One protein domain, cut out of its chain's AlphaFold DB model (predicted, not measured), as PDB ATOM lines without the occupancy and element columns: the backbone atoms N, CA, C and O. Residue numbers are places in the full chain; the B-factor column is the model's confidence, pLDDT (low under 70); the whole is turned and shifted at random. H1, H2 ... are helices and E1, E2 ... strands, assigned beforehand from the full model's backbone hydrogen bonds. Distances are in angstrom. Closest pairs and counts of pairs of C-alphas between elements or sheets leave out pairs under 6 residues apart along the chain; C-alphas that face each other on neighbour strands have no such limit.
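AT A GLANCE: This is residues 15 to 104 of the 318 residues of an uncharacterized protein of Paraburkholderia sp. HC6.4b (UniProt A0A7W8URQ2). A small sheet of three strands, E1, E3 and E2, has one helix, H1, packed across one of its faces, while a small separate hairpin, E4 and E5, lies at one end of the long axis and a loop, residues 72 to 77, sticks out at the other. The short helix H2 packs on part of H1 and only grazes the sheet. The printed part has 90 residues with two named helices and five named strands, in the order H1, E1, H2, E2, E3, E4, E5, and under half of the residues, 37, are in these elements; the class is mixed, helices and strands. The larger sheet runs E1, E3, E2 and is mixed, and the pair E4 and E5 is antiparallel. The whole is only just compact, close to loose, with a radius of gyration of the C-alphas of 14.1 A and spans of 48 by 33 by 24 A.

HOW THE PARTS SIT: H1, residues 19 to 30, is on the sheet formed by E1, residues 44 to 46, E3, residues 81 to 86, and E2, residues 63 to 66. This makes two layers, a helix on one face of a sheet. H1 lies over E3 and E2 at a height over the sheet of 9.3 A, and runs across the strands, at 65 degrees to E2 on the local plane. The closest C-alphas of H1 and E2 are those of Lys 26 and Ile 65, 7.0 A apart. H2, residues 51 to 54, touches H1 at residues 24 to 28 of H1 alone, and their closest C-alphas, those of Ala 28 and Leu 52, are 5.4 A apart. H2 only grazes the sheet, with its residues 52 to 54. E1 and E3 are parallel neighbours at 33 degrees, with N 44 and O 83 within hydrogen-bond range at 2.9 A. Residues 35 to 36 also pair with residues 44 to 45 of E1, antiparallel. E2 and E3 form a hairpin and are antiparallel at 154 degrees; N 63 and O 84 are 2.8 A apart, within hydrogen-bond range. The pairing of E3 is staggered: its residues 81 to 84 pair with E2 and its residues 84 to 86 with E1. E4, residues 91 to 94, and E5, residues 99 to 102, form a second hairpin, antiparallel at 156 degrees, with N 94 and O 99 within hydrogen-bond range at 2.9 A. E4 and E5 are both apart from E3 and from H1. In H1 every O i to N i+4 pair is within hydrogen-bond range; H2 is too short for such a pair, and its one O i to N i+3 pair is not within range.

IN THESE COORDINATES: H1 begins at C-alpha 19, (117.839, 106.171, 108.779), and measures 16.5 A from first to last C-alpha. E1 measures 7.1 A, H2 5.1 A and E2 9.5 A. E3, the longest strand by residues, also measures 16.5 A and begins at C-alpha 81, (122.980, 121.877, 110.269). E4 measures 9.4 A, and E5 measures 9.7 A and ends at C-alpha 102, (105.367, 124.783, 91.865).

THE WHOLE: The two C-alphas farthest apart, those of His 75 and Ile 96, are 49.0 A apart. The printed part runs from residue 15 to 104 and has no cut. The links from H1 to E1, residues 31 to 43, and from E2 to E3, residues 67 to 80, are long. Residues 72 to 77 stand free. The mean pLDDT of the printed part is 86.6; it is under 70 in residues 39 to 41 and 68 to 78.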
ATOM      1  N   GLY A  15     108.046 108.007 116.461       89.62
ATOM      2  CA  GLY A  15     107.960 106.623 115.980       89.62
ATOM      3  C   GLY A  15     108.431 106.395 114.536       89.62
ATOM      4  O   GLY A  15     108.378 105.258 114.066       89.62
ATOM      5  N   TYR A  16     108.843 107.436 113.808       92.62
ATOM      6  CA  TYR A  16     109.304 107.292 112.424       92.62
ATOM      7  C   TYR A  16     110.671 106.591 112.348       92.62
ATOM      8  O   TYR A  16     111.572 106.854 113.141       92.62
ATOM      9  N   VAL A  17     110.854 105.734 111.338       92.88
ATOM     10  CA  VAL A  17     112.155 105.125 111.013       92.88
ATOM     11  C   VAL A  17     112.853 105.987 109.963       92.88
ATOM     12  O   VAL A  17     112.435 106.017 108.805       92.88
ATOM     13  N   LEU A  18     113.904 106.699 110.371       94.00
ATOM     14  CA  LEU A  18     114.443 107.841 109.618       94.00
ATOM     15  C   LEU A  18     115.813 107.584 108.968       94.00
ATOM     16  O   LEU A  18     116.243 108.382 108.142       94.00
ATOM     17  N   ASP A  19     116.466 106.452 109.242       94.12
ATOM     18  CA  ASP A  19     117.839 106.171 108.779       94.12
ATOM     19  C   ASP A  19     118.001 106.243 107.254       94.12
ATOM     20  O   ASP A  19     119.001 106.744 106.732       94.12
ATOM     21  N   ARG A  20     116.998 105.747 106.516       95.19
ATOM     22  CA  ARG A  20     116.991 105.789 105.045       95.19
ATOM     23  C   ARG A  20     116.812 107.204 104.515       95.19
ATOM     24  O   ARG A  20     117.416 107.540 103.500       95.19
ATOM     25  N   LEU A  21     115.981 108.001 105.185       96.06
ATOM     26  CA  LEU A  21     115.779 109.400 104.835       96.06
ATOM     27  C   LEU A  21     117.075 110.180 105.062       96.06
ATOM     28  O   LEU A  21     117.555 110.825 104.135       96.06
ATOM     29  N   ASP A  22     117.674 110.045 106.246       94.38
ATOM     30  CA  ASP A  22     118.925 110.713 106.605       94.38
ATOM     31  C   ASP A  22     120.068 110.346 105.645       94.38
ATOM     32  O   ASP A  22     120.707 111.223 105.061       94.38
ATOM     33  N   SER A  23     120.269 109.049 105.396       94.75
ATOM     34  CA  SER A  23     121.304 108.567 104.471       94.75
ATOM     35  C   SER A  23     121.072 109.055 103.039       94.75
ATOM     36  O   SER A  23     122.014 109.477 102.367       94.75
ATOM     37  N   GLY A  24     119.820 109.021 102.568       96.44
ATOM     38  CA  GLY A  24     119.449 109.486 101.232       96.44
ATOM     39  C   GLY A  24     119.680 110.986 101.060       96.44
ATOM     40  O   GLY A  24     120.284 111.408 100.074       96.44
ATOM     41  N   LEU A  25     119.265 111.789 102.041       96.62
ATOM     42  CA  LEU A  25     119.459 113.238 102.039       96.62
ATOM     43  C   LEU A  25     120.941 113.622 102.088       96.62
ATOM     44  O   LEU A  25     121.366 114.485 101.323       96.62
ATOM     45  N   LYS A  26     121.751 112.951 102.916       94.81
ATOM     46  CA  LYS A  26     123.209 113.158 102.962       94.81
ATOM     47  C   LYS A  26     123.878 112.815 101.631       94.81
ATOM     48  O   LYS A  26     124.708 113.584 101.151       94.81
ATOM     49  N   ALA A  27     123.498 111.701 101.003       95.25
ATOM     50  CA  ALA A  27     124.021 111.321  99.692       95.25
ATOM     51  C   ALA A  27     123.636 112.337  98.600       95.25
ATOM     52  O   ALA A  27     124.486 112.738  97.804       95.25
ATOM     53  N   ALA A  28     122.379 112.793  98.590       96.50
ATOM     54  CA  ALA A  28     121.905 113.811  97.655       96.50
ATOM     55  C   ALA A  28     122.609 115.163  97.864       96.50
ATOM     56  O   ALA A  28     122.981 115.810  96.885       96.50
ATOM     57  N   LEU A  29     122.850 115.560  99.119       94.19
ATOM     58  CA  LEU A  29     123.597 116.771  99.463       94.19
ATOM     59  C   LEU A  29     125.033 116.718  98.926       94.19
ATOM     60  O   LEU A  29     125.461 117.638  98.234       94.19
ATOM     61  N   LEU A  30     125.763 115.631  99.201       93.25
ATOM     62  CA  LEU A  30     127.152 115.461  98.754       93.25
ATOM     63  C   LEU A  30     127.289 115.458  97.227       93.25
ATOM     64  O   LEU A  30     128.304 115.906  96.697       93.25
ATOM     65  N   ALA A  31     126.271 114.967  96.522       93.81
ATOM     66  CA  ALA A  31     126.237 114.944  95.065       93.81
ATOM     67  C   ALA A  31     125.729 116.249  94.426       93.81
ATOM     68  O   ALA A  31     125.672 116.328  93.199       93.81
ATOM     69  N   GLY A  32     125.331 117.252  95.218       93.06
ATOM     70  CA  GLY A  32     124.744 118.495  94.706       93.06
ATOM     71  C   GLY A  32     123.374 118.306  94.045       93.06
ATOM     72  O   GLY A  32     122.997 119.092  93.180       93.06
ATOM     73  N   ALA A  33     122.634 117.259  94.426       93.81
ATOM     74  CA  ALA A  33     121.333 116.917  93.846       93.81
ATOM     75  C   ALA A  33     120.145 117.636  94.518       93.81
ATOM     76  O   ALA A  33     119.000 117.462  94.101       93.81
ATOM     77  N   LEU A  34     120.407 118.419  95.567       94.38
ATOM     78  CA  LEU A  34     119.419 119.242  96.263       94.38
ATOM     79  C   LEU A  34     119.462 120.673  95.723       94.38
ATOM     80  O   LEU A  34     120.541 121.238  95.546       94.38
ATOM     81  N   ALA A  35     118.295 121.262  95.476       92.88
ATOM     82  CA  ALA A  35     118.195 122.627  94.968       92.88
ATOM     83  C   ALA A  35     118.140 123.626  96.133       92.88
ATOM     84  O   ALA A  35     117.475 123.346  97.127       92.88
ATOM     85  N   PRO A  36     118.791 124.794  96.054       91.38
ATOM     86  CA  PRO A  36     118.600 125.826  97.062       91.38
ATOM     87  C   PRO A  36     117.203 126.448  96.920       91.38
ATOM     88  O   PRO A  36     116.727 126.680  95.809       91.38
ATOM     89  N   SER A  37     116.549 126.740  98.045       86.06
ATOM     90  CA  SER A  37     115.197 127.331  98.051       86.06
ATOM     91  C   SER A  37     115.126 128.740  97.450       86.06
ATOM     92  O   SER A  37     114.073 129.196  96.996       86.06
ATOM     93  N   ASN A  38     116.259 129.445  97.439       79.69
ATOM     94  CA  ASN A  38     116.501 130.666  96.681       79.69
ATOM     95  C   ASN A  38     118.022 130.857  96.473       79.69
ATOM     96  O   ASN A  38     118.819 130.136  97.065       79.69
ATOM     97  N   GLU A  39     118.432 131.840  95.667       62.91
ATOM     98  CA  GLU A  39     119.844 132.075  95.293       62.91
ATOM     99  C   GLU A  39     120.808 132.328  96.474       62.91
ATOM    100  O   GLU A  39     122.014 132.147  96.321       62.91
ATOM    101  N   ALA A  40     120.301 132.736  97.639       59.72
ATOM    102  CA  ALA A  40     121.066 133.061  98.845       59.72
ATOM    103  C   ALA A  40     120.786 132.118 100.035       59.72
ATOM    104  O   ALA A  40     121.342 132.322 101.116       59.72
ATOM    105  N   ALA A  41     119.935 131.103  99.859       65.50
ATOM    106  CA  ALA A  41     119.383 130.335 100.970       65.50
ATOM    107  C   ALA A  41     120.332 129.257 101.507       65.50
ATOM    108  O   ALA A  41     120.895 128.461 100.756       65.50
ATOM    109  N   THR A  42     120.385 129.153 102.836       82.19
ATOM    110  CA  THR A  42     120.935 128.009 103.589       82.19
ATOM    111  C   THR A  42     120.030 126.775 103.538       82.19
ATOM    112  O   THR A  42     120.459 125.675 103.878       82.19
ATOM    113  N   ILE A  43     118.779 126.953 103.108       92.94
ATOM    114  CA  ILE A  43     117.732 125.932 103.078       92.94
ATOM    115  C   ILE A  43     117.671 125.286 101.699       92.94
ATOM    116  O   ILE A  43     117.575 125.984 100.681       92.94
ATOM    117  N   LEU A  44     117.640 123.957 101.683       95.50
ATOM    118  CA  LEU A  44     117.603 123.150 100.467       95.50
ATOM    119  C   LEU A  44     116.254 122.454 100.264       95.50
ATOM    120  O   LEU A  44     115.468 122.249 101.191       95.50
ATOM    121  N   GLU A  45     116.012 122.045  99.027       96.31
ATOM    122  CA  GLU A  45     114.763 121.469  98.562       96.31
ATOM    123  C   GLU A  45     115.004 120.194  97.757       96.31
ATOM    124  O   GLU A  45     115.920 120.103  96.933       96.31
ATOM    125  N   VAL A  46     114.125 119.213  97.959       97.31
ATOM    126  CA  VAL A  46     114.036 118.038  97.087       97.31
ATOM    127  C   VAL A  46     112.996 118.314  96.003       97.31
ATOM    128  O   VAL A  46     111.805 118.409  96.288       97.31
ATOM    129  N   HIS A  47     113.447 118.446  94.752       94.62
ATOM    130  CA  HIS A  47     112.588 118.699  93.581       94.62
ATOM    131  C   HIS A  47     112.267 117.435  92.768       94.62
ATOM    132  O   HIS A  47     111.299 117.411  92.007       94.62
ATOM    133  N   GLY A  48     113.074 116.383  92.932       89.06
ATOM    134  CA  GLY A  48     113.083 115.216  92.049       89.06
ATOM    135  C   GLY A  48     113.676 115.516  90.666       89.06
ATOM    136  O   GLY A  48     114.220 116.592  90.420       89.06
ATOM    137  N   GLY A  49     113.607 114.546  89.754       88.88
ATOM    138  CA  GLY A  49     114.123 114.665  88.385       88.88
ATOM    139  C   GLY A  49     115.619 114.378  88.230       88.88
ATOM    140  O   GLY A  49     116.113 114.339  87.103       88.88
ATOM    141  N   GLN A  50     116.322 114.124  89.336       89.00
ATOM    142  CA  GLN A  50     117.695 113.623  89.360       89.00
ATOM    143  C   GLN A  50     117.737 112.278  90.097       89.00
ATOM    144  O   GLN A  50     117.099 112.171  91.142       89.00
ATOM    145  N   PRO A  51     118.531 111.281  89.655       93.00
ATOM    146  CA  PRO A  51     118.505 109.937  90.241       93.00
ATOM    147  C   PRO A  51     118.705 109.891  91.761       93.00
ATOM    148  O   PRO A  51     118.030 109.127  92.443       93.00
ATOM    149  N   LEU A  52     119.607 110.719  92.305       93.56
ATOM    150  CA  LEU A  52     119.873 110.758  93.747       93.56
ATOM    151  C   LEU A  52     118.808 111.531  94.532       93.56
ATOM    152  O   LEU A  52     118.500 111.132  95.647       93.56
ATOM    153  N   ALA A  53     118.207 112.576  93.954       93.62
ATOM    154  CA  ALA A  53     117.060 113.258  94.557       93.62
ATOM    155  C   ALA A  53     115.807 112.364  94.548       93.62
ATOM    156  O   ALA A  53     115.067 112.323  95.527       93.62
ATOM    157  N   ASP A  54     115.601 111.604  93.470       94.81
ATOM    158  CA  ASP A  54     114.491 110.655  93.324       94.81
ATOM    159  C   ASP A  54     114.631 109.448  94.269       94.81
ATOM    160  O   ASP A  54     113.629 108.853  94.661       94.81
ATOM    161  N   ALA A  55     115.859 109.103  94.671       95.75
ATOM    162  CA  ALA A  55     116.131 108.045  95.642       95.75
ATOM    163  C   ALA A  55     115.845 108.453  97.100       95.75
ATOM    164  O   ALA A  55     115.759 107.579  97.967       95.75
ATOM    165  N   VAL A  56     115.694 109.752  97.392       97.44
ATOM    166  CA  VAL A  56     115.330 110.236  98.729       97.44
ATOM    167  C   VAL A  56     113.869 109.857  99.023       97.44
ATOM    168  O   VAL A  56     112.982 110.271  98.265       97.44
ATOM    169  N   PRO A  57     113.580 109.120 100.117       97.12
ATOM    170  CA  PRO A  57     112.206 108.839 100.540       97.12
ATOM    171  C   PRO A  57     111.379 110.121 100.678       97.12
ATOM    172  O   PRO A  57     111.919 111.159 101.044       97.12
ATOM    173  N   GLU A  58     110.082 110.075 100.385       95.44
ATOM    174  CA  GLU A  58     109.191 111.217 100.637       95.44
ATOM    175  C   GLU A  58     109.062 111.500 102.134       95.44
ATOM    176  O   GLU A  58     109.055 110.578 102.954       95.44
ATOM    177  N   PHE A  59     108.968 112.781 102.495       96.94
ATOM    178  CA  PHE A  59     108.924 113.194 103.894       96.94
ATOM    179  C   PHE A  59     108.111 114.482 104.096       96.94
ATOM    180  O   PHE A  59     108.092 115.381 103.259       96.94
ATOM    181  N   ALA A  60     107.387 114.567 105.215       96.00
ATOM    182  CA  ALA A  60     106.328 115.564 105.416       96.00
ATOM    183  C   ALA A  60     106.798 116.871 106.076       96.00
ATOM    184  O   ALA A  60     106.099 117.895 106.051       96.00
ATOM    185  N   HIS A  61     107.939 116.853 106.755       97.12
ATOM    186  CA  HIS A  61     108.414 117.969 107.571       97.12
ATOM    187  C   HIS A  61     109.861 118.326 107.247       97.12
ATOM    188  O   HIS A  61     110.602 117.430 106.855       97.12
ATOM    189  N   PRO A  62     110.280 119.589 107.444       96.81
ATOM    190  CA  PRO A  62     111.683 119.960 107.311       96.81
ATOM    191  C   PRO A  62     112.595 119.031 108.126       96.81
ATOM    192  O   PRO A  62     112.302 118.717 109.281       96.81
ATOM    193  N   TRP A  63     113.668 118.576 107.489       96.25
ATOM    194  CA  TRP A  63     114.695 117.698 108.036       96.25
ATOM    195  C   TRP A  63     115.974 118.490 108.300       96.25
ATOM    196  O   TRP A  63     116.304 119.394 107.535       96.25
ATOM    197  N   LEU A  64     116.709 118.123 109.347       94.25
ATOM    198  CA  LEU A  64     118.004 118.707 109.688       94.25
ATOM    199  C   LEU A  64     119.126 117.729 109.332       94.25
ATOM    200  O   LEU A  64     119.234 116.659 109.928       94.25
ATOM    201  N   ILE A  65     120.000 118.114 108.404       92.56
ATOM    202  CA  ILE A  65     121.268 117.417 108.170       92.56
ATOM    203  C   ILE A  65     122.325 118.059 109.070       92.56
ATOM    204  O   ILE A  65     122.770 119.174 108.806       92.56
ATOM    205  N   THR A  66     122.724 117.368 110.136       86.88
ATOM    206  CA  THR A  66     123.726 117.862 111.096       86.88
ATOM    207  C   THR A  66     125.142 117.826 110.520       86.88
ATOM    208  O   THR A  66     125.538 116.816 109.930       86.88
ATOM    209  N   HIS A  67     125.937 118.872 110.766       76.69
ATOM    210  CA  HIS A  67     127.349 118.920 110.361       76.69
ATOM    211  C   HIS A  67     128.256 118.320 111.448       76.69
ATOM    212  O   HIS A  67     128.365 118.860 112.544       76.69
ATOM    213  N   GLU A  68     128.956 117.218 111.151       62.88
ATOM    214  CA  GLU A  68     129.808 116.511 112.133       62.88
ATOM    215  C   GLU A  68     130.951 117.371 112.705       62.88
ATOM    216  O   GLU A  68     131.371 117.158 113.840       62.88
ATOM    217  N   LYS A  69     131.443 118.365 111.950       49.91
ATOM    218  CA  LYS A  69     132.603 119.195 112.328       49.91
ATOM    219  C   LYS A  69     132.316 120.264 113.391       49.91
ATOM    220  O   LYS A  69     133.262 120.807 113.950       49.91
ATOM    221  N   GLU A  70     131.055 120.571 113.688       50.06
ATOM    222  CA  GLU A  70     130.692 121.641 114.639       50.06
ATOM    223  C   GLU A  70     130.420 121.134 116.066       50.06
ATOM    224  O   GLU A  70     130.247 121.929 116.995       50.06
ATOM    225  N   ARG A  71     130.479 119.810 116.257       43.59
ATOM    226  CA  ARG A  71     130.296 119.118 117.540       43.59
ATOM    227  C   ARG A  71     131.366 119.408 118.586       43.59
ATOM    228  O   ARG A  71     131.089 119.334 119.777       43.59
ATOM    229  N   GLU A  72     132.583 119.739 118.163       42.00
ATOM    230  CA  GLU A  72     133.723 119.892 119.078       42.00
ATOM    231  C   GLU A  72     133.834 121.283 119.726       42.00
ATOM    232  O   GLU A  72     134.614 121.452 120.660       42.00
ATOM    233  N   GLN A  73     133.066 122.287 119.278       42.56
ATOM    234  CA  GLN A  73     133.286 123.684 119.697       42.56
ATOM    235  C   GLN A  73     132.126 124.339 120.456       42.56
ATOM    236  O   GLN A  73     132.325 125.384 121.074       42.56
ATOM    237  N   THR A  74     130.931 123.750 120.476       43.47
ATOM    238  CA  THR A  74     129.757 124.378 121.097       43.47
ATOM    239  C   THR A  74     129.389 123.700 122.415       43.47
ATOM    240  O   THR A  74     128.813 122.617 122.468       43.47
ATOM    241  N   HIS A  75     129.711 124.367 123.525       40.00
ATOM    242  CA  HIS A  75     129.183 124.013 124.841       40.00
ATOM    243  C   HIS A  75     127.679 124.331 124.881       40.00
ATOM    244  O   HIS A  75     127.290 125.433 125.256       40.00
ATOM    245  N   GLY A  76     126.833 123.374 124.483       46.16
ATOM    246  CA  GLY A  76     125.419 123.346 124.883       46.16
ATOM    247  C   GLY A  76     124.361 123.179 123.789       46.16
ATOM    248  O   GLY A  76     123.234 122.836 124.138       46.16
ATOM    249  N   HIS A  77     124.671 123.348 122.496       52.62
ATOM    250  CA  HIS A  77     123.673 123.243 121.414       52.62
ATOM    251  C   HIS A  77     124.211 122.441 120.208       52.62
ATOM    252  O   HIS A  77     124.871 122.984 119.333       52.62
ATOM    253  N   ASP A  78     123.911 121.136 120.176       62.16
ATOM    254  CA  ASP A  78     124.429 120.124 119.224       62.16
ATOM    255  C   ASP A  78     123.598 120.010 117.917       62.16
ATOM    256  O   ASP A  78     123.574 118.965 117.272       62.16
ATOM    257  N   TRP A  79     122.837 121.046 117.535       70.88
ATOM    258  CA  TRP A  79     121.846 120.951 116.438       70.88
ATOM    259  C   TRP A  79     122.153 121.794 115.204       70.88
ATOM    260  O   TRP A  79     121.256 122.058 114.410       70.88
ATOM    261  N   ARG A  80     123.399 122.208 114.994       82.62
ATOM    262  CA  ARG A  80     123.723 122.988 113.799       82.62
ATOM    263  C   ARG A  80     123.741 122.128 112.546       82.62
ATOM    264  O   ARG A  80     124.255 121.002 112.535       82.62
ATOM    265  N   GLY A  81     123.164 122.658 111.477       88.94
ATOM    266  CA  GLY A  81     122.980 121.877 110.269       88.94
ATOM    267  C   GLY A  81     122.280 122.609 109.142       88.94
ATOM    268  O   GLY A  81     121.889 123.768 109.243       88.94
ATOM    269  N   THR A  82     122.115 121.887 108.045       92.25
ATOM    270  CA  THR A  82     121.387 122.355 106.870       92.25
ATOM    271  C   THR A  82     119.953 121.847 106.925       92.25
ATOM    272  O   THR A  82     119.726 120.638 107.027       92.25
ATOM    273  N   ILE A  83     118.987 122.762 106.832       95.25
ATOM    274  CA  ILE A  83     117.572 122.404 106.728       95.25
ATOM    275  C   ILE A  83     117.229 122.028 105.290       95.25
ATOM    276  O   ILE A  83     117.548 122.752 104.345       95.25
ATOM    277  N   VAL A  84     116.530 120.907 105.130       96.69
ATOM    278  CA  VAL A  84     116.015 120.428 103.846       96.69
ATOM    279  C   VAL A  84     114.519 120.171 103.952       96.69
ATOM    280  O   VAL A  84     114.063 119.600 104.940       96.69
ATOM    281  N   PHE A  85     113.730 120.538 102.943       97.19
ATOM    282  CA  PHE A  85     112.326 120.125 102.871       97.19
ATOM    283  C   PHE A  85     111.963 119.508 101.518       97.19
ATOM    284  O   PHE A  85     112.601 119.756 100.496       97.19
ATOM    285  N   ASP A  86     110.931 118.670 101.523       97.44
ATOM    286  CA  ASP A  86     110.428 118.031 100.314       97.44
ATOM    287  C   ASP A  86     109.471 118.965  99.569       97.44
ATOM    288  O   ASP A  86     108.409 119.309 100.094       97.44
ATOM    289  N   ALA A  87     109.837 119.389  98.358       97.12
ATOM    290  CA  ALA A  87     108.981 120.238  97.536       97.12
ATOM    291  C   ALA A  87     108.061 119.419  96.615       97.12
ATOM    292  O   ALA A  87     107.054 119.950  96.136       97.12
ATOM    293  N   ARG A  88     108.370 118.131  96.386       96.69
ATOM    294  CA  ARG A  88     107.668 117.256  95.429       96.69
ATOM    295  C   ARG A  88     106.145 117.228  95.622       96.69
ATOM    296  O   ARG A  88     105.451 117.315  94.611       96.69
ATOM    297  N   PRO A  89     105.584 117.216  96.851       96.56
ATOM    298  CA  PRO A  89     104.130 117.226  97.041       96.56
ATOM    299  C   PRO A  89     103.412 118.471  96.494       96.56
ATOM    300  O   PRO A  89     102.191 118.455  96.328       96.56
ATOM    301  N   PHE A  90     104.136 119.562  96.226       96.88
ATOM    302  CA  PHE A  90     103.555 120.855  95.849       96.88
ATOM    303  C   PHE A  90     103.753 121.216  94.374       96.88
ATOM    304  O   PHE A  90     103.294 122.273  93.929       96.88
ATOM    305  N   GLY A  91     104.418 120.367  93.597       95.75
ATOM    306  CA  GLY A  91     104.786 120.671  92.221       95.75
ATOM    307  C   GLY A  91     105.217 119.442  91.435       95.75
ATOM    308  O   GLY A  91     104.890 118.312  91.781       95.75
ATOM    309  N   ALA A  92     105.909 119.670  90.326       95.12
ATOM    310  CA  ALA A  92     106.503 118.599  89.537       95.12
ATOM    311  C   ALA A  92     107.745 119.101  88.804       95.12
ATOM    312  O   ALA A  92     107.776 120.241  88.334       95.12
ATOM    313  N   PHE A  93     108.740 118.230  88.650       94.38
ATOM    314  CA  PHE A  93     109.915 118.532  87.845       94.38
ATOM    315  C   PHE A  93     109.586 118.457  86.347       94.38
ATOM    316  O   PHE A  93     109.189 117.408  85.832       94.38
ATOM    317  N   ASP A  94     109.758 119.569  85.636       93.69
ATOM    318  CA  ASP A  94     109.637 119.633  84.183       93.69
ATOM    319  C   ASP A  94     110.972 119.222  83.552       93.69
ATOM    320  O   ASP A  94     111.922 120.002  83.498       93.69
ATOM    321  N   ARG A  95     111.040 117.984  83.049       89.31
ATOM    322  CA  ARG A  95     112.249 117.433  82.411       89.31
ATOM    323  C   ARG A  95     112.656 118.162  81.132       89.31
ATOM    324  O   ARG A  95     113.826 118.112  80.774       89.31
ATOM    325  N   ILE A  96     111.715 118.805  80.435       91.25
ATOM    326  CA  ILE A  96     112.007 119.525  79.189       91.25
ATOM    327  C   ILE A  96     112.698 120.846  79.519       91.25
ATOM    328  O   ILE A  96     113.674 121.215  78.872       91.25
ATOM    329  N   LYS A  97     112.196 121.550  80.537       89.69
ATOM    330  CA  LYS A  97     112.754 122.836  80.979       89.69
ATOM    331  C   LYS A  97     113.889 122.696  81.994       89.69
ATOM    332  O   LYS A  97     114.566 123.679  82.263       89.69
ATOM    333  N   GLY A  98     114.079 121.506  82.562       88.81
ATOM    334  CA  GLY A  98     115.075 121.245  83.599       88.81
ATOM    335  C   GLY A  98     114.804 121.998  84.905       88.81
ATOM    336  O   GLY A  98     115.751 122.314  85.617       88.81
ATOM    337  N   GLN A  99     113.541 122.315  85.208       91.25
ATOM    338  CA  GLN A  99     113.168 123.127  86.371       91.25
ATOM    339  C   GLN A  99     111.970 122.537  87.120       91.25
ATOM    340  O   GLN A  99     111.072 121.942  86.518       91.25
ATOM    341  N   PHE A 100     111.919 122.753  88.431       94.31
ATOM    342  CA  PHE A 100     110.753 122.418  89.238       94.31
ATOM    343  C   PHE A 100     109.662 123.475  89.081       94.31
ATOM    344  O   PHE A 100     109.915 124.670  89.220       94.31
ATOM    345  N   LEU A 101     108.440 123.038  88.780       95.31
ATOM    346  CA  LEU A 101     107.280 123.914  88.674       95.31
ATOM    347  C   LEU A 101     106.377 123.714  89.890       95.31
ATOM    348  O   LEU A 101     105.708 122.681  90.009       95.31
ATOM    349  N   VAL A 102     106.322 124.726  90.755       96.50
ATOM    350  CA  VAL A 102     105.367 124.783  91.865       96.50
ATOM    351  C   VAL A 102     103.954 124.936  91.296       96.50
ATOM    352  O   VAL A 102     103.694 125.751  90.412       96.50
ATOM    353  N   ARG A 103     103.035 124.087  91.760       96.38
ATOM    354  CA  ARG A 103     101.617 124.083  91.359       96.38
ATOM    355  C   ARG A 103     100.698 124.481  92.506       96.38
ATOM    356  O   ARG A 103      99.621 125.020  92.268       96.38
ATOM    357  N   ASN A 104     101.115 124.208  93.739       95.94
ATOM    358  CA  ASN A 104     100.406 124.577  94.954       95.94
ATOM    359  C   ASN A 104     101.246 125.562  95.776       95.94
ATOM    360  O   ASN A 104     101.868 125.193  96.770       95.94
TER     361      ASN A 104